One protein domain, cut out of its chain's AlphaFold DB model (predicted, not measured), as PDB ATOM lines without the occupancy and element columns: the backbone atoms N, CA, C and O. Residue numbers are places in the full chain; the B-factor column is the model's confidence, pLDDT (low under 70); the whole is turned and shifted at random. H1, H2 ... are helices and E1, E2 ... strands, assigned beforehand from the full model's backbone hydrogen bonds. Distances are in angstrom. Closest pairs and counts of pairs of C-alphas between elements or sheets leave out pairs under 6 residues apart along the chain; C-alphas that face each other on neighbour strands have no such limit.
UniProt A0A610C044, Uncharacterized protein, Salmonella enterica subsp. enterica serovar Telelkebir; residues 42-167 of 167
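AT A GLANCE: This is residues 42 to 167 of the 167 residues of an uncharacterized protein of Salmonella enterica subsp. enterica serovar Telelkebir (UniProt A0A610C044). Two three-stranded antiparallel sheets stand partly face to face, the longer-stranded one ordered E2, E1, E6 and the smaller one E3, E4, E5; H1 sits at the side where their edge strands E6 and E5 come near each other, and H2 lies toward one end. The stretch of residues 42 to 59, with no named element, pairs briefly with both E6 and E5. The printed part has 126 residues, with the elements H1, H2, E1, E2, E3, E4, E5, E6 along the chain; its class is mixed, helices and strands, and 53 residues are in named elements, under half. The whole is compact and rounded, with a radius of gyration of the C-alphas of 13.9 A and spans of 39 by 29 by 24 A.

HOW THE PARTS SIT: E1, residues 87 to 95, is the inner strand of the larger sheet. E6, residues 157 to 166, is antiparallel to E1 at 163 degrees, with N 90 and O 163 within hydrogen-bond range at 2.9 A. E2, residues 104 to 107, forms a hairpin with E1, and N 105 and O 93 are 2.9 A apart. H1, residues 60 to 65, is on this sheet at a height of 7.9 A, over E6 and across the strands; its closest C-alphas to E6 are those of Val 64 and Leu 162, 5.5 A apart. H2, residues 74 to 82, is on the same sheet, over E1 and E6, at a height of 11.5 A. H1 and H2 are close but not clearly touching, with the C-alphas of Leu 61 and Met 77 closest at 6.4 A. E3, residues 115 to 119, E4, residues 133 to 137, and E5, residues 142 to 146, form a meander, each strand the antiparallel neighbour of the one before; N 134 and O 118 are 2.8 A apart, and N 144 and O 135 are 2.8 A apart. H1 only grazes this sheet, with its residues 60 to 63. E1 is apart from E3, E4 and E5. In H1 and H2, every O i to N i+4 pair is within hydrogen-bond range.

IN THESE COORDINATES: H1 begins at C-alpha 60, (120.964, 150.438, 46.279), and spans 8.4 A; H2 spans 12.1 A. E1 spans 27.2 A from C-alpha 87 at (121.773, 144.903, 59.262), and E6 spans 27.6 A, ending at C-alpha 166, (119.996, 140.707, 59.695). E2 spans 9.6 A, E3 9.8 A, E4 13.7 A and E5 13.6 A.

THE WHOLE: The two C-alphas farthest apart, those of Val 75 and Asn 126, are 40.8 A apart. The printed part has no cut and ends at Lys 167, the chain's last residue. The link from E3 to E4, 13 residues, is long. Mean pLDDT of the printed part is 92.2, and residue 151 is under 70.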
ATOM      1  N   GLY A  42     127.122 135.472  41.759       93.94
ATOM      2  CA  GLY A  42     128.376 135.073  41.142       93.94
ATOM      3  C   GLY A  42     129.197 134.175  42.064       93.94
ATOM      4  O   GLY A  42     129.291 134.402  43.267       93.94
ATOM      5  N   THR A  43     129.836 133.165  41.483       93.00
ATOM      6  CA  THR A  43     130.763 132.257  42.165       93.00
ATOM      7  C   THR A  43     132.066 132.146  41.375       93.00
ATOM      8  O   THR A  43     132.207 132.693  40.279       93.00
ATOM      9  N   ARG A  44     133.035 131.379  41.885       92.62
ATOM     10  CA  ARG A  44     134.250 131.057  41.116       92.62
ATOM     11  C   ARG A  44     133.977 130.202  39.871       92.62
ATOM     12  O   ARG A  44     134.842 130.121  39.007       92.62
ATOM     13  N   ALA A  45     132.799 129.580  39.775       93.50
ATOM     14  CA  ALA A  45     132.411 128.698  38.675       93.50
ATOM     15  C   ALA A  45     131.384 129.319  37.708       93.50
ATOM     16  O   ALA A  45     131.241 128.830  36.588       93.50
ATOM     17  N   SER A  46     130.693 130.394  38.105       93.75
ATOM     18  CA  SER A  46     129.644 131.048  37.311       93.75
ATOM     19  C   SER A  46     129.631 132.560  37.528       93.75
ATOM     20  O   SER A  46     129.808 133.031  38.654       93.75
ATOM     21  N   LEU A  47     129.388 133.337  36.469       92.12
ATOM     22  CA  LEU A  47     129.266 134.794  36.568       92.12
ATOM     23  C   LEU A  47     128.086 135.245  37.438       92.12
ATOM     24  O   LEU A  47     128.242 136.209  38.187       92.12
ATOM     25  N   GLY A  48     126.969 134.516  37.401       94.12
ATOM     26  CA  GLY A  48     125.714 134.959  38.005       94.12
ATOM     27  C   GLY A  48     125.124 136.172  37.277       94.12
ATOM     28  O   GLY A  48     125.431 136.436  36.113       94.12
ATOM     29  N   ASN A  49     124.277 136.922  37.973       93.69
ATOM     30  CA  ASN A  49     123.761 138.201  37.513       93.69
ATOM     31  C   ASN A  49     124.890 139.236  37.574       93.69
ATOM     32  O   ASN A  49     125.567 139.371  38.587       93.69
ATOM     33  N   ALA A  50     125.087 139.991  36.497       82.56
ATOM     34  CA  ALA A  50     126.143 140.997  36.441       82.56
ATOM     35  C   ALA A  50     125.577 142.395  36.701       82.56
ATOM     36  O   ALA A  50     124.641 142.812  36.021       82.56
ATOM     37  N   TRP A  51     126.144 143.149  37.641       94.06
ATOM     38  CA  TRP A  51     125.963 144.603  37.703       94.06
ATOM     39  C   TRP A  51     127.313 145.262  37.428       94.06
ATOM     40  O   TRP A  51     128.246 145.155  38.222       94.06
ATOM     41  N   HIS A  52     127.443 145.869  36.250       93.62
ATOM     42  CA  HIS A  52     128.717 146.408  35.782       93.62
ATOM     43  C   HIS A  52     129.079 147.688  36.525       93.62
ATOM     44  O   HIS A  52     128.215 148.515  36.814       93.62
ATOM     45  N   THR A  53     130.372 147.867  36.773       92.62
ATOM     46  CA  THR A  53     130.901 149.135  37.268       92.62
ATOM     47  C   THR A  53     130.570 150.275  36.308       92.62
ATOM     48  O   THR A  53     130.537 150.112  35.086       92.62
ATOM     49  N   SER A  54     130.285 151.445  36.871       92.00
ATOM     50  CA  SER A  54     129.864 152.615  36.108       92.00
ATOM     51  C   SER A  54     130.179 153.900  36.864       92.00
ATOM     52  O   SER A  54     130.245 153.922  38.093       92.00
ATOM     53  N   THR A  55     130.350 154.999  36.128       91.25
ATOM     54  CA  THR A  55     130.424 156.347  36.708       91.25
ATOM     55  C   THR A  55     129.057 156.898  37.117       91.25
ATOM     56  O   THR A  55     129.005 157.892  37.841       91.25
ATOM     57  N   THR A  56     127.964 156.273  36.675       93.94
ATOM     58  CA  THR A  56     126.590 156.653  37.021       93.94
ATOM     59  C   THR A  56     126.186 156.055  38.366       93.94
ATOM     60  O   THR A  56     126.441 154.883  38.635       93.94
ATOM     61  N   GLU A  57     125.536 156.861  39.203       95.75
ATOM     62  CA  GLU A  57     124.941 156.394  40.456       95.75
ATOM     63  C   GLU A  57     123.692 155.543  40.207       95.75
ATOM     64  O   GLU A  57     122.913 155.803  39.291       95.75
ATOM     65  N   ALA A  58     123.495 154.536  41.051       97.25
ATOM     66  CA  ALA A  58     122.337 153.658  41.034       97.25
ATOM     67  C   ALA A  58     121.708 153.564  42.425       97.25
ATOM     68  O   ALA A  58     122.386 153.706  43.443       97.25
ATOM     69  N   SER A  59     120.408 153.284  42.458       97.50
ATOM     70  CA  SER A  59     119.691 152.979  43.693       97.50
ATOM     71  C   SER A  59     120.181 151.655  44.276       97.50
ATOM     72  O   SER A  59     120.166 150.628  43.595       97.50
ATOM     73  N   ILE A  60     120.556 151.651  45.557       97.81
ATOM     74  CA  ILE A  60     120.964 150.438  46.279       97.81
ATOM     75  C   ILE A  60     119.856 149.379  46.284       97.81
ATOM     76  O   ILE A  60     120.141 148.185  46.243       97.81
ATOM     77  N   LEU A  61     118.590 149.813  46.275       98.25
ATOM     78  CA  LEU A  61     117.432 148.931  46.182       98.25
ATOM     79  C   LEU A  61     117.463 148.113  44.891       98.25
ATOM     80  O   LEU A  61     117.299 146.896  44.936       98.25
ATOM     81  N   ASP A  62     117.703 148.772  43.758       97.31
ATOM     82  CA  ASP A  62     117.702 148.123  42.446       97.31
ATOM     83  C   ASP A  62     118.874 147.150  42.321       97.31
ATOM     84  O   ASP A  62     118.731 146.053  41.773       97.31
ATOM     85  N   VAL A  63     120.032 147.527  42.872       97.31
ATOM     86  CA  VAL A  63     121.218 146.669  42.871       97.31
ATOM     87  C   VAL A  63     121.012 145.435  43.749       97.31
ATOM     88  O   VAL A  63     121.286 144.329  43.290       97.31
ATOM     89  N   VAL A  64     120.490 145.583  44.971       97.38
ATOM     90  CA  VAL A  64     120.204 144.448  45.871       97.38
ATOM     91  C   VAL A  64     119.131 143.534  45.280       97.38
ATOM     92  O   VAL A  64     119.305 142.317  45.245       97.38
ATOM     93  N   ASN A  65     118.041 144.098  44.751       97.56
ATOM     94  CA  ASN A  65     116.933 143.320  44.192       97.56
ATOM     95  C   ASN A  65     117.330 142.481  42.972       97.56
ATOM     96  O   ASN A  65     116.679 141.479  42.693       97.56
ATOM     97  N   ARG A  66     118.426 142.822  42.281       96.75
ATOM     98  CA  ARG A  66     118.995 141.985  41.213       96.75
ATOM     99  C   ARG A  66     119.471 140.615  41.721       96.75
ATOM    100  O   ARG A  66     119.604 139.699  40.913       96.75
ATOM    101  N   TYR A  67     119.716 140.463  43.021       96.94
ATOM    102  CA  TYR A  67     120.219 139.231  43.637       96.94
ATOM    103  C   TYR A  67     119.205 138.554  44.568       96.94
ATOM    104  O   TYR A  67     119.582 137.667  45.334       96.94
ATOM    105  N   LEU A  68     117.926 138.938  44.499       96.94
ATOM    106  CA  LEU A  68     116.847 138.365  45.306       96.94
ATOM    107  C   LEU A  68     115.736 137.771  44.430       96.94
ATOM    108  O   LEU A  68     115.369 138.344  43.409       96.94
ATOM    109  N   VAL A  69     115.178 136.628  44.840       97.25
ATOM    110  CA  VAL A  69     113.988 136.026  44.215       97.25
ATOM    111  C   VAL A  69     112.755 136.870  44.534       97.25
ATOM    112  O   VAL A  69     112.020 137.274  43.639       97.25
ATOM    113  N   SER A  70     112.544 137.158  45.819       96.94
ATOM    114  CA  SER A  70     111.494 138.053  46.303       96.94
ATOM    115  C   SER A  70     112.103 139.422  46.615       96.94
ATOM    116  O   SER A  70     112.871 139.522  47.580       96.94
ATOM    117  N   PRO A  71     111.788 140.477  45.843       97.12
ATOM    118  CA  PRO A  71     112.434 141.773  45.992       97.12
ATOM    119  C   PRO A  71     112.023 142.491  47.283       97.12
ATOM    120  O   PRO A  71     110.904 142.352  47.800       97.12
ATOM    121  N   LEU A  72     112.939 143.315  47.782       97.94
ATOM    122  CA  LEU A  72     112.650 144.335  48.776       97.94
ATOM    123  C   LEU A  72     111.806 145.445  48.145       97.94
ATOM    124  O   LEU A  72     111.944 145.794  46.973       97.94
ATOM    125  N   THR A  73     110.933 146.022  48.955       97.12
ATOM    126  CA  THR A  73     110.211 147.256  48.655       97.12
ATOM    127  C   THR A  73     111.039 148.471  49.071       97.12
ATOM    128  O   THR A  73     111.949 148.376  49.898       97.12
ATOM    129  N   ALA A  74     110.679 149.653  48.564       96.62
ATOM    130  CA  ALA A  74     111.311 150.906  48.977       96.62
ATOM    131  C   ALA A  74     111.176 151.174  50.487       96.62
ATOM    132  O   ALA A  74     112.101 151.695  51.105       96.62
ATOM    133  N   VAL A  75     110.051 150.784  51.098       96.06
ATOM    134  CA  VAL A  75     109.824 150.934  52.545       96.06
ATOM    135  C   VAL A  75     110.744 150.010  53.344       96.06
ATOM    136  O   VAL A  75     111.358 150.457  54.311       96.06
ATOM    137  N   GLU A  76     110.880 148.749  52.928       97.06
ATOM    138  CA  GLU A  76     111.783 147.786  53.573       97.06
ATOM    139  C   GLU A  76     113.247 148.225  53.455       97.06
ATOM    140  O   GLU A  76     113.961 148.224  54.453       97.06
ATOM    141  N   MET A  77     113.686 148.674  52.274       97.69
ATOM    142  CA  MET A  77     115.050 149.185  52.107       97.69
ATOM    143  C   MET A  77     115.286 150.451  52.926       97.69
ATOM    144  O   MET A  77     116.288 150.542  53.626       97.69
ATOM    145  N   LYS A  78     114.346 151.402  52.933       96.19
ATOM    146  CA  LYS A  78     114.452 152.591  53.791       96.19
ATOM    147  C   LYS A  78     114.574 152.212  55.270       96.19
ATOM    148  O   LYS A  78     115.350 152.832  55.989       96.19
ATOM    149  N   TYR A  79     113.836 151.196  55.722       95.44
ATOM    150  CA  TYR A  79     113.962 150.681  57.084       95.44
ATOM    151  C   TYR A  79     115.356 150.098  57.345       95.44
ATOM    152  O   TYR A  79     115.939 150.407  58.381       95.44
ATOM    153  N   ILE A  80     115.893 149.300  56.416       96.81
ATOM    154  CA  ILE A  80     117.247 148.729  56.505       96.81
ATOM    155  C   ILE A  80     118.295 149.836  56.653       96.81
ATOM    156  O   ILE A  80     119.090 149.802  57.588       96.81
ATOM    157  N   LEU A  81     118.257 150.840  55.773       96.81
ATOM    158  CA  LEU A  81     119.222 151.944  55.768       96.81
ATOM    159  C   LEU A  81     119.138 152.819  57.026       96.81
ATOM    160  O   LEU A  81     120.146 153.364  57.464       96.81
ATOM    161  N   ALA A  82     117.952 152.939  57.625       95.44
ATOM    162  CA  ALA A  82     117.747 153.704  58.852       95.44
ATOM    163  C   ALA A  82     118.202 152.974  60.131       95.44
ATOM    164  O   ALA A  82     118.267 153.609  61.180       95.44
ATOM    165  N   HIS A  83     118.488 151.668  60.059       94.31
ATOM    166  CA  HIS A  83     118.871 150.846  61.214       94.31
ATOM    167  C   HIS A  83     120.160 150.050  60.941       94.31
ATOM    168  O   HIS A  83     120.146 148.810  60.978       94.31
ATOM    169  N   PRO A  84     121.291 150.720  60.648       92.38
ATOM    170  CA  PRO A  84     122.555 150.052  60.322       92.38
ATOM    171  C   PRO A  84     123.071 149.154  61.460       92.38
ATOM    172  O   PRO A  84     123.855 148.232  61.236       92.38
ATOM    173  N   GLU A  85     122.614 149.353  62.695       93.50
ATOM    174  CA  GLU A  85     122.920 148.497  63.840       93.50
ATOM    175  C   GLU A  85     122.279 147.102  63.759       93.50
ATOM    176  O   GLU A  85     122.758 146.187  64.423       93.50
ATOM    177  N   LYS A  86     121.239 146.918  62.933       93.94
ATOM    178  CA  LYS A  86     120.499 145.649  62.785       93.94
ATOM    179  C   LYS A  86     120.832 144.873  61.520       93.94
ATOM    180  O   LYS A  86     120.421 143.721  61.401       93.94
ATOM    181  N   PHE A  87     121.528 145.494  60.572       96.31
ATOM    182  CA  PHE A  87     121.773 144.903  59.262       96.31
ATOM    183  C   PHE A  87     123.230 145.029  58.834       96.31
ATOM    184  O   PHE A  87     123.934 145.950  59.243       96.31
ATOM    185  N   THR A  88     123.659 144.094  57.993       96.62
ATOM    186  CA  THR A  88     124.972 144.087  57.342       96.62
ATOM    187  C   THR A  88     124.778 143.920  55.845       96.62
ATOM    188  O   THR A  88     124.021 143.048  55.413       96.62
ATOM    189  N   PHE A  89     125.480 144.725  55.055       97.38
ATOM    190  CA  PHE A  89     125.631 144.483  53.626       97.38
ATOM    191  C   PHE A  89     126.820 143.553  53.385       97.38
ATOM    192  O   PHE A  89     127.883 143.701  53.985       97.38
ATOM    193  N   GLU A  90     126.621 142.593  52.493       95.94
ATOM    194  CA  GLU A  90     127.635 141.652  52.033       95.94
ATOM    195  C   GLU A  90     127.732 141.776  50.519       95.94
ATOM    196  O   GLU A  90     126.710 141.757  49.826       95.94
ATOM    197  N   MET A  91     128.946 141.873  49.984       95.44
ATOM    198  CA  MET A  91     129.141 141.965  48.542       95.44
ATOM    199  C   MET A  91     130.390 141.238  48.071       95.44
ATOM    200  O   MET A  91     131.366 141.109  48.807       95.44
ATOM    201  N   ALA A  92     130.381 140.843  46.803       94.88
ATOM    202  CA  ALA A  92     131.584 140.432  46.098       94.88
ATOM    203  C   ALA A  92     131.716 141.158  44.771       94.88
ATOM    204  O   ALA A  92     130.734 141.425  44.074       94.88
ATOM    205  N   VAL A  93     132.961 141.421  44.399       94.44
ATOM    206  CA  VAL A  93     133.342 142.061  43.141       94.44
ATOM    207  C   VAL A  93     134.253 141.144  42.343       94.44
ATOM    208  O   VAL A  93     134.851 140.208  42.879       94.44
ATOM    209  N   GLY A  94     134.358 141.392  41.045       92.69
ATOM    210  CA  GLY A  94     135.224 140.595  40.194       92.69
ATOM    211  C   GLY A  94     135.222 140.999  38.731       92.69
ATOM    212  O   GLY A  94     134.737 142.064  38.357       92.69
ATOM    213  N   ASP A  95     135.778 140.114  37.909       91.88
ATOM    214  CA  ASP A  95     135.770 140.232  36.450       91.88
ATOM    215  C   ASP A  95     134.406 139.800  35.887       91.88
ATOM    216  O   ASP A  95     133.787 138.851  36.384       91.88
ATOM    217  N   ARG A  96     133.937 140.496  34.849       91.38
ATOM    218  CA  ARG A  96     132.685 140.182  34.144       91.38
ATOM    219  C   ARG A  96     132.844 139.177  33.004       91.38
ATOM    220  O   ARG A  96     131.845 138.752  32.439       91.38
ATOM    221  N   ARG A  97     134.075 138.847  32.603       91.75
ATOM    222  CA  ARG A  97     134.349 137.930  31.486       91.75
ATOM    223  C   ARG A  97     134.346 136.480  31.957       91.75
ATOM    224  O   ARG A  97     134.915 136.168  33.004       91.75
ATOM    225  N   GLU A  98     133.774 135.596  31.144       91.69
ATOM    226  CA  GLU A  98     133.589 134.174  31.471       91.69
ATOM    227  C   GLU A  98     134.916 133.462  31.783       91.69
ATOM    228  O   GLU A  98     135.031 132.808  32.820       91.69
ATOM    229  N   ASP A  99     135.954 133.695  30.975       92.12
ATOM    230  CA  ASP A  99     137.298 133.116  31.167       92.12
ATOM    231  C   ASP A  99     137.944 133.511  32.504       92.12
ATOM    232  O   ASP A  99     138.864 132.859  32.998       92.12
ATOM    233  N   PHE A 100     137.454 134.590  33.115       90.81
ATOM    234  CA  PHE A 100     137.989 135.171  34.337       90.81
ATOM    235  C   PHE A 100     136.999 135.131  35.500       90.81
ATOM    236  O   PHE A 100     137.244 135.762  36.529       90.81
ATOM    237  N   LYS A 101     135.917 134.351  35.404       91.19
ATOM    238  CA  LYS A 101     134.892 134.245  36.455       91.19
ATOM    239  C   LYS A 101     135.433 133.855  37.834       91.19
ATOM    240  O   LYS A 101     134.850 134.267  38.835       91.19
ATOM    241  N   GLY A 102     136.565 133.143  37.880       90.25
ATOM    242  CA  GLY A 102     137.299 132.796  39.102       90.25
ATOM    243  C   GLY A 102     137.944 133.986  39.830       90.25
ATOM    244  O   GLY A 102     138.279 133.862  41.005       90.25
ATOM    245  N   ARG A 103     138.080 135.148  39.173       91.25
ATOM    246  CA  ARG A 103     138.544 136.417  39.761       91.25
ATOM    247  C   ARG A 103     137.403 137.122  40.490       91.25
ATOM    248  O   ARG A 103     137.007 138.223  40.118       91.25
ATOM    249  N   ILE A 104     136.864 136.463  41.504       92.06
ATOM    250  CA  ILE A 104     135.840 136.996  42.403       92.06
ATOM    251  C   ILE A 104     136.402 137.049  43.821       92.06
ATOM    252  O   ILE A 104     137.096 136.125  44.255       92.06
ATOM    253  N   VAL A 105     136.109 138.135  44.527       92.50
ATOM    254  CA  VAL A 105     136.507 138.358  45.918       92.50
ATOM    255  C   VAL A 105     135.353 138.942  46.700       92.50
ATOM    256  O   VAL A 105     134.669 139.853  46.234       92.50
ATOM    257  N   GLU A 106     135.159 138.399  47.892       93.69
ATOM    258  CA  GLU A 106     134.256 138.959  48.886       93.69
ATOM    259  C   GLU A 106     134.905 140.201  49.493       93.69
ATOM    260  O   GLU A 106     136.103 140.220  49.784       93.69
ATOM    261  N   VAL A 107     134.108 141.250  49.640       94.25
ATOM    262  CA  VAL A 107     134.537 142.527  50.198       94.25
ATOM    263  C   VAL A 107     134.302 142.470  51.696       94.25
ATOM    264  O   VAL A 107     133.161 142.415  52.147       94.25
ATOM    265  N   GLY A 108     135.390 142.462  52.461       91.94
ATOM    266  CA  GLY A 108     135.343 142.355  53.922       91.94
ATOM    267  C   GLY A 108     135.490 143.686  54.659       91.94
ATOM    268  O   GLY A 108     135.527 143.691  55.882       91.94
ATOM    269  N   ASN A 109     135.648 144.799  53.937       94.06
ATOM    270  CA  ASN A 109     135.944 146.114  54.509       94.06
ATOM    271  C   ASN A 109     134.820 147.145  54.318       94.06
ATOM    272  O   ASN A 109     135.083 148.340  54.426       94.06
ATOM    273  N   TRP A 110     133.606 146.687  54.002       95.88
ATOM    274  CA  TRP A 110     132.406 147.517  53.918       95.88
ATOM    275  C   TRP A 110     131.163 146.711  54.283       95.88
ATOM    276  O   TRP A 110     130.997 145.590  53.801       95.88
ATOM    277  N   HIS A 111     130.283 147.290  55.100       95.56
ATOM    278  CA  HIS A 111     129.137 146.595  55.685       95.56
ATOM    279  C   HIS A 111     127.831 147.401  55.659       95.56
ATOM    280  O   HIS A 111     126.863 147.023  56.329       95.56
ATOM    281  N   GLY A 112     127.760 148.458  54.848       94.69
ATOM    282  CA  GLY A 112     126.569 149.301  54.695       94.69
ATOM    283  C   GLY A 112     126.701 150.702  55.279       94.69
ATOM    284  O   GLY A 112     125.721 151.439  55.312       94.69
ATOM    285  N   GLU A 113     127.881 151.077  55.758       95.56
ATOM    286  CA  GLU A 113     128.186 152.423  56.222       95.56
ATOM    287  C   GLU A 113     128.416 153.406  55.063       95.56
ATOM    288  O   GLU A 113     128.851 153.019  53.973       95.56
ATOM    289  N   ASP A 114     128.133 154.689  55.309       97.31
ATOM    290  CA  ASP A 114     128.379 155.774  54.355       97.31
ATOM    291  C   ASP A 114     129.869 155.881  54.038       97.31
ATOM    292  O   ASP A 114     130.709 155.995  54.935       97.31
ATOM    293  N   VAL A 115     130.200 155.889  52.748       97.44
ATOM    294  CA  VAL A 115     131.585 155.962  52.283       97.44
ATOM    295  C   VAL A 115     131.718 156.792  51.019       97.44
ATOM    296  O   VAL A 115     130.876 156.749  50.125       97.44
ATOM    297  N   THR A 116     132.846 157.491  50.910       97.50
ATOM    298  CA  THR A 116     133.248 158.220  49.704       97.50
ATOM    299  C   THR A 116     134.644 157.766  49.313       97.50
ATOM    300  O   THR A 116     135.588 157.896  50.089       97.50
ATOM    301  N   GLY A 117     134.788 157.227  48.105       95.88
ATOM    302  CA  GLY A 117     136.078 156.791  47.576       95.88
ATOM    303  C   GLY A 117     136.679 155.555  48.252       95.88
ATOM    304  O   GLY A 117     137.891 155.355  48.142       95.88
ATOM    305  N   LEU A 118     135.877 154.719  48.926       96.31
ATOM    306  CA  LEU A 118     136.379 153.522  49.602       96.31
ATOM    307  C   LEU A 118     136.984 152.556  48.583       96.31
ATOM    308  O   LEU A 118     136.311 152.112  47.653       96.31
ATOM    309  N   LYS A 119     138.252 152.193  48.784       94.06
ATOM    310  CA  LYS A 119     138.904 151.129  48.017       94.06
ATOM    311  C   LYS A 119     138.479 149.782  48.571       94.06
ATOM    312  O   LYS A 119     138.691 149.498  49.750       94.06
ATOM    313  N   LEU A 120     137.872 148.966  47.719       92.19
ATOM    314  CA  LEU A 120     137.421 147.642  48.123       92.19
ATOM    315  C   LEU A 120     138.602 146.686  48.131       92.19
ATOM    316  O   LEU A 120     139.393 146.660  47.187       92.19
ATOM    317  N   THR A 121     138.729 145.927  49.212       86.62
ATOM    318  CA  THR A 121     139.816 144.970  49.388       86.62
ATOM    319  C   THR A 121     139.270 143.618  49.854       86.62
ATOM    320  O   THR A 121     138.225 143.560  50.508       86.62
ATOM    321  N   PRO A 122     139.965 142.516  49.521       82.75
ATOM    322  CA  PRO A 122     141.180 142.435  48.699       82.75
ATOM    323  C   PRO A 122     140.911 142.637  47.196       82.75
ATOM    324  O   PRO A 122     139.775 142.567  46.740       82.75
ATOM    325  N   ASN A 123     141.969 142.850  46.407       80.25
ATOM    326  CA  ASN A 123     141.870 142.760  44.947       80.25
ATOM    327  C   ASN A 123     141.699 141.294  44.510       80.25
ATOM    328  O   ASN A 123     142.274 140.405  45.146       80.25
ATOM    329  N   PRO A 124     140.991 141.015  43.397       76.06
ATOM    330  CA  PRO A 124     140.926 139.670  42.842       76.06
ATOM    331  C   PRO A 124     142.310 139.074  42.571       76.06
ATOM    332  O   PRO A 124     143.156 139.693  41.923       76.06
ATOM    333  N   ALA A 125     142.536 137.850  43.057       70.44
ATOM    334  CA  ALA A 125     143.803 137.151  42.881       70.44
ATOM    335  C   ALA A 125     144.134 136.958  41.391       70.44
ATOM    336  O   ALA A 125     143.250 136.674  40.577       70.44
ATOM    337  N   ASN A 126     145.416 137.090  41.033       71.81
ATOM    338  CA  ASN A 126     145.917 136.954  39.656       71.81
ATOM    339  C   ASN A 126     145.221 137.878  38.637       71.81
ATOM    340  O   ASN A 126     145.170 137.577  37.437       71.81
ATOM    341  N   ALA A 127     144.642 138.984  39.104       70.19
ATOM    342  CA  ALA A 127     144.121 140.037  38.257       70.19
ATOM    343  C   ALA A 127     145.130 141.190  38.160       70.19
ATOM    344  O   ALA A 127     145.809 141.492  39.145       70.19
ATOM    345  N   PRO A 128     145.189 141.896  37.017       72.56
ATOM    346  CA  PRO A 128     145.649 143.279  37.017       72.56
ATOM    347  C   PRO A 128     144.879 144.041  38.100       72.56
ATOM    348  O   PRO A 128     143.698 143.752  38.298       72.56
ATOM    349  N   ALA A 129     145.533 144.968  38.806       70.62
ATOM    350  CA  ALA A 129     144.923 145.677  39.928       70.62
ATOM    351  C   ALA A 129     143.561 146.262  39.526       70.62
ATOM    352  O   ALA A 129     143.502 147.235  38.775       70.62
ATOM    353  N   TYR A 130     142.483 145.635  40.002       75.50
ATOM    354  CA  TYR A 130     141.134 146.156  39.877       75.50
ATOM    355  C   TYR A 130     140.959 147.193  40.970       75.50
ATOM    356  O   TYR A 130     140.764 146.855  42.130       75.50
ATOM    357  N   ASN A 131     141.041 148.465  40.609       86.06
ATOM    358  CA  ASN A 131     140.925 149.551  41.577       86.06
ATOM    359  C   ASN A 131     139.451 149.844  41.898       86.06
ATOM    360  O   ASN A 131     138.968 150.952  41.641       86.06
ATOM    361  N   PHE A 132     138.737 148.844  42.425       92.50
ATOM    362  CA  PHE A 132     137.333 148.981  42.802       92.50
ATOM    363  C   PHE A 132     137.165 150.099  43.826       92.50
ATOM    364  O   PHE A 132     137.836 150.121  44.861       92.50
ATOM    365  N   THR A 133     136.285 151.047  43.517       95.00
ATOM    366  CA  THR A 133     136.045 152.219  44.358       95.00
ATOM    367  C   THR A 133     134.554 152.397  44.586       95.00
ATOM    368  O   THR A 133     133.808 152.593  43.627       95.00
ATOM    369  N   LEU A 134     134.132 152.346  45.846       97.38
ATOM    370  CA  LEU A 134     132.746 152.499  46.266       97.38
ATOM    371  C   LEU A 134     132.493 153.903  46.816       97.38
ATOM    372  O   LEU A 134     133.260 154.436  47.618       97.38
ATOM    373  N   ASN A 135     131.377 154.479  46.390       98.12
ATOM    374  CA  ASN A 135     130.704 155.570  47.074       98.12
ATOM    375  C   ASN A 135     129.309 155.076  47.431       98.12
ATOM    376  O   ASN A 135     128.638 154.485  46.581       98.12
ATOM    377  N   PHE A 136     128.884 155.305  48.663       98.19
ATOM    378  CA  PHE A 136     127.574 154.905  49.141       98.19
ATOM    379  C   PHE A 136     127.064 155.898  50.177       98.19
ATOM    380  O   PHE A 136     127.826 156.348  51.032       98.19
ATOM    381  N   SER A 137     125.770 156.205  50.102       97.62
ATOM    382  CA  SER A 137     125.062 156.949  51.136       97.62
ATOM    383  C   SER A 137     123.753 156.249  51.490       97.62
ATOM    384  O   SER A 137     122.844 156.150  50.667       97.62
ATOM    385  N   ALA A 138     123.631 155.815  52.740       95.62
ATOM    386  CA  ALA A 138     122.414 155.306  53.351       95.62
ATOM    387  C   ALA A 138     121.331 156.391  53.450       95.62
ATOM    388  O   ALA A 138     120.143 156.078  53.398       95.62
ATOM    389  N   VAL A 139     121.725 157.670  53.533       94.38
ATOM    390  CA  VAL A 139     120.792 158.809  53.562       94.38
ATOM    391  C   VAL A 139     120.007 158.911  52.256       94.38
ATOM    392  O   VAL A 139     118.790 159.087  52.280       94.38
ATOM    393  N   THR A 140     120.688 158.806  51.112       96.31
ATOM    394  CA  THR A 140     120.042 158.901  49.793       96.31
ATOM    395  C   THR A 140     119.659 157.541  49.214       96.31
ATOM    396  O   THR A 140     118.833 157.479  48.308       96.31
ATOM    397  N   GLY A 141     120.239 156.452  49.722       97.12
ATOM    398  CA  GLY A 141     120.104 155.114  49.151       97.12
ATOM    399  C   GLY A 141     120.808 154.965  47.802       97.12
ATOM    400  O   GLY A 141     120.441 154.092  47.019       97.12
ATOM    401  N   MET A 142     121.795 155.816  47.508       98.19
ATOM    402  CA  MET A 142     122.517 155.809  46.237       98.19
ATOM    403  C   MET A 142     123.906 155.201  46.402       98.19
ATOM    404  O   MET A 142     124.601 155.442  47.391       98.19
ATOM    405  N   MET A 143     124.321 154.428  45.400       97.56
ATOM    406  CA  MET A 143     125.654 153.848  45.310       97.56
ATOM    407  C   MET A 143     126.295 154.123  43.953       97.56
ATOM    408  O   MET A 143     125.626 154.188  42.922       97.56
ATOM    409  N   LYS A 144     127.622 154.199  43.943       97.50
ATOM    410  CA  LYS A 144     128.442 154.201  42.734       97.50
ATOM    411  C   LYS A 144     129.665 153.344  42.970       97.50
ATOM    412  O   LYS A 144     130.462 153.633  43.861       97.50
ATOM    413  N   LEU A 145     129.825 152.327  42.136       96.00
ATOM    414  CA  LEU A 145     130.971 151.437  42.162       96.00
ATOM    415  C   LEU A 145     131.675 151.507  40.807       96.00
ATOM    416  O   LEU A 145     131.092 151.181  39.773       96.00
ATOM    417  N   THR A 146     132.933 151.930  40.830       94.94
ATOM    418  CA  THR A 146     133.801 152.002  39.652       94.94
ATOM    419  C   THR A 146     134.923 150.977  39.748       94.94
ATOM    420  O   THR A 146     135.236 150.508  40.842       94.94
ATOM    421  N   ASP A 147     135.566 150.660  38.627       91.00
ATOM    422  CA  ASP A 147     136.889 150.022  38.617       91.00
ATOM    423  C   ASP A 147     137.883 150.808  37.766       91.00
ATOM    424  O   ASP A 147     137.516 151.610  36.907       91.00
ATOM    425  N   GLY A 148     139.164 150.557  38.014       87.00
ATOM    426  CA  GLY A 148     140.233 150.860  37.075       87.00
ATOM    427  C   GLY A 148     140.966 149.570  36.748       87.00
ATOM    428  O   GLY A 148     141.337 148.846  37.669       87.00
ATOM    429  N   HIS A 149     141.182 149.305  35.465       77.19
ATOM    430  CA  HIS A 149     141.869 148.126  34.959       77.19
ATOM    431  C   HIS A 149     142.965 148.553  33.980       77.19
ATOM    432  O   HIS A 149     142.672 149.058  32.900       77.19
ATOM    433  N   ALA A 150     144.235 148.377  34.361       72.31
ATOM    434  CA  ALA A 150     145.394 148.764  33.539       72.31
ATOM    435  C   ALA A 150     145.326 150.217  33.002       72.31
ATOM    436  O   ALA A 150     145.673 150.492  31.857       72.31
ATOM    437  N   GLY A 151     144.840 151.149  33.828       68.69
ATOM    438  CA  GLY A 151     144.685 152.564  33.463       68.69
ATOM    439  C   GLY A 151     143.389 152.909  32.719       68.69
ATOM    440  O   GLY A 151     143.125 154.090  32.516       68.69
ATOM    441  N   GLN A 152     142.558 151.922  32.367       77.06
ATOM    442  CA  GLN A 152     141.248 152.140  31.751       77.06
ATOM    443  C   GLN A 152     140.126 152.049  32.801       77.06
ATOM    444  O   GLN A 152     140.080 151.079  33.563       77.06
ATOM    445  N   PRO A 153     139.229 153.045  32.895       81.25
ATOM    446  CA  PRO A 153     138.128 153.017  33.850       81.25
ATOM    447  C   PRO A 153     136.995 152.087  33.389       81.25
ATOM    448  O   PRO A 153     136.716 151.973  32.197       81.25
ATOM    449  N   ASN A 154     136.304 151.456  34.343       80.94
ATOM    450  CA  ASN A 154     135.029 150.743  34.158       80.94
ATOM    451  C   ASN A 154     135.027 149.676  33.047       80.94
ATOM    452  O   ASN A 154     134.047 149.514  32.315       80.94
ATOM    453  N   THR A 155     136.153 148.986  32.852       83.44
ATOM    454  CA  THR A 155     136.352 148.148  31.659       83.44
ATOM    455  C   THR A 155     135.865 146.721  31.857       83.44
ATOM    456  O   THR A 155     135.225 146.166  30.967       83.44
ATOM    457  N   TYR A 156     136.165 146.102  32.997       88.56
ATOM    458  CA  TYR A 156     135.836 144.690  33.235       88.56
ATOM    459  C   TYR A 156     135.288 144.420  34.634       88.56
ATOM    460  O   TYR A 156     134.834 143.302  34.888       88.56
ATOM    461  N   GLY A 157     135.312 145.417  35.520       91.06
ATOM    462  CA  GLY A 157     134.773 145.285  36.856       91.06
ATOM    463  C   GLY A 157     133.270 145.030  36.853       91.06
ATOM    464  O   GLY A 157     132.497 145.564  36.053       91.06
ATOM    465  N   THR A 158     132.840 144.196  37.785       93.25
ATOM    466  CA  THR A 158     131.429 143.973  38.063       93.25
ATOM    467  C   THR A 158     131.250 143.659  39.535       93.25
ATOM    468  O   THR A 158     132.095 143.030  40.178       93.25
ATOM    469  N   LEU A 159     130.106 144.064  40.055       95.06
ATOM    470  CA  LEU A 159     129.534 143.475  41.246       95.06
ATOM    471  C   LEU A 159     129.012 142.084  40.868       95.06
ATOM    472  O   LEU A 159     128.356 141.927  39.834       95.06
ATOM    473  N   ARG A 160     129.374 141.082  41.665       95.00
ATOM    474  CA  ARG A 160     129.023 139.669  41.464       95.00
ATOM    475  C   ARG A 160     127.919 139.217  42.412       95.00
ATOM    476  O   ARG A 160     127.165 138.313  42.071       95.00
ATOM    477  N   TYR A 161     127.808 139.855  43.571       94.31
ATOM    478  CA  TYR A 161     126.580 139.889  44.355       94.31
ATOM    479  C   TYR A 161     126.589 141.081  45.305       94.31
ATOM    480  O   TYR A 161     127.649 141.614  45.637       94.31
ATOM    481  N   LEU A 162     125.398 141.455  45.761       96.38
ATOM    482  CA  LEU A 162     125.183 142.353  46.884       96.38
ATOM    483  C   LEU A 162     123.899 141.941  47.597       96.38
ATOM    484  O   LEU A 162     122.826 141.942  46.995       96.38
ATOM    485  N   THR A 163     124.016 141.583  48.868       95.62
ATOM    486  CA  THR A 163     122.903 141.114  49.697       95.62
ATOM    487  C   THR A 163     122.924 141.783  51.061       95.62
ATOM    488  O   THR A 163     123.954 142.290  51.498       95.62
ATOM    489  N   VAL A 164     121.781 141.776  51.743       97.31
ATOM    490  CA  VAL A 164     121.632 142.316  53.097       97.31
ATOM    491  C   VAL A 164     121.275 141.182  54.048       97.31
ATOM    492  O   VAL A 164     120.425 140.352  53.723       97.31
ATOM    493  N   ARG A 165     121.898 141.163  55.225       95.62
ATOM    494  CA  ARG A 165     121.627 140.218  56.312       95.62
ATOM    495  C   ARG A 165     121.151 140.946  57.557       95.62
ATOM    496  O   ARG A 165     121.589 142.063  57.817       95.62
ATOM    497  N   ALA A 166     120.271 140.305  58.320       94.06
ATOM    498  CA  ALA A 166     119.996 140.707  59.695       94.06
ATOM    499  C   ALA A 166     121.154 140.250  60.601       94.06
ATOM    500  O   ALA A 166     121.701 139.168  60.382       94.06
ATOM    501  N   LYS A 167     121.525 141.090  61.569       90.81
ATOM    502  CA  LYS A 167     122.527 140.812  62.606       90.81
ATOM    503  C   LYS A 167     121.932 140.021  63.768       90.81
ATOM    504  O   LYS A 167     120.733 140.225  64.066       90.81
TER     505      LYS A 167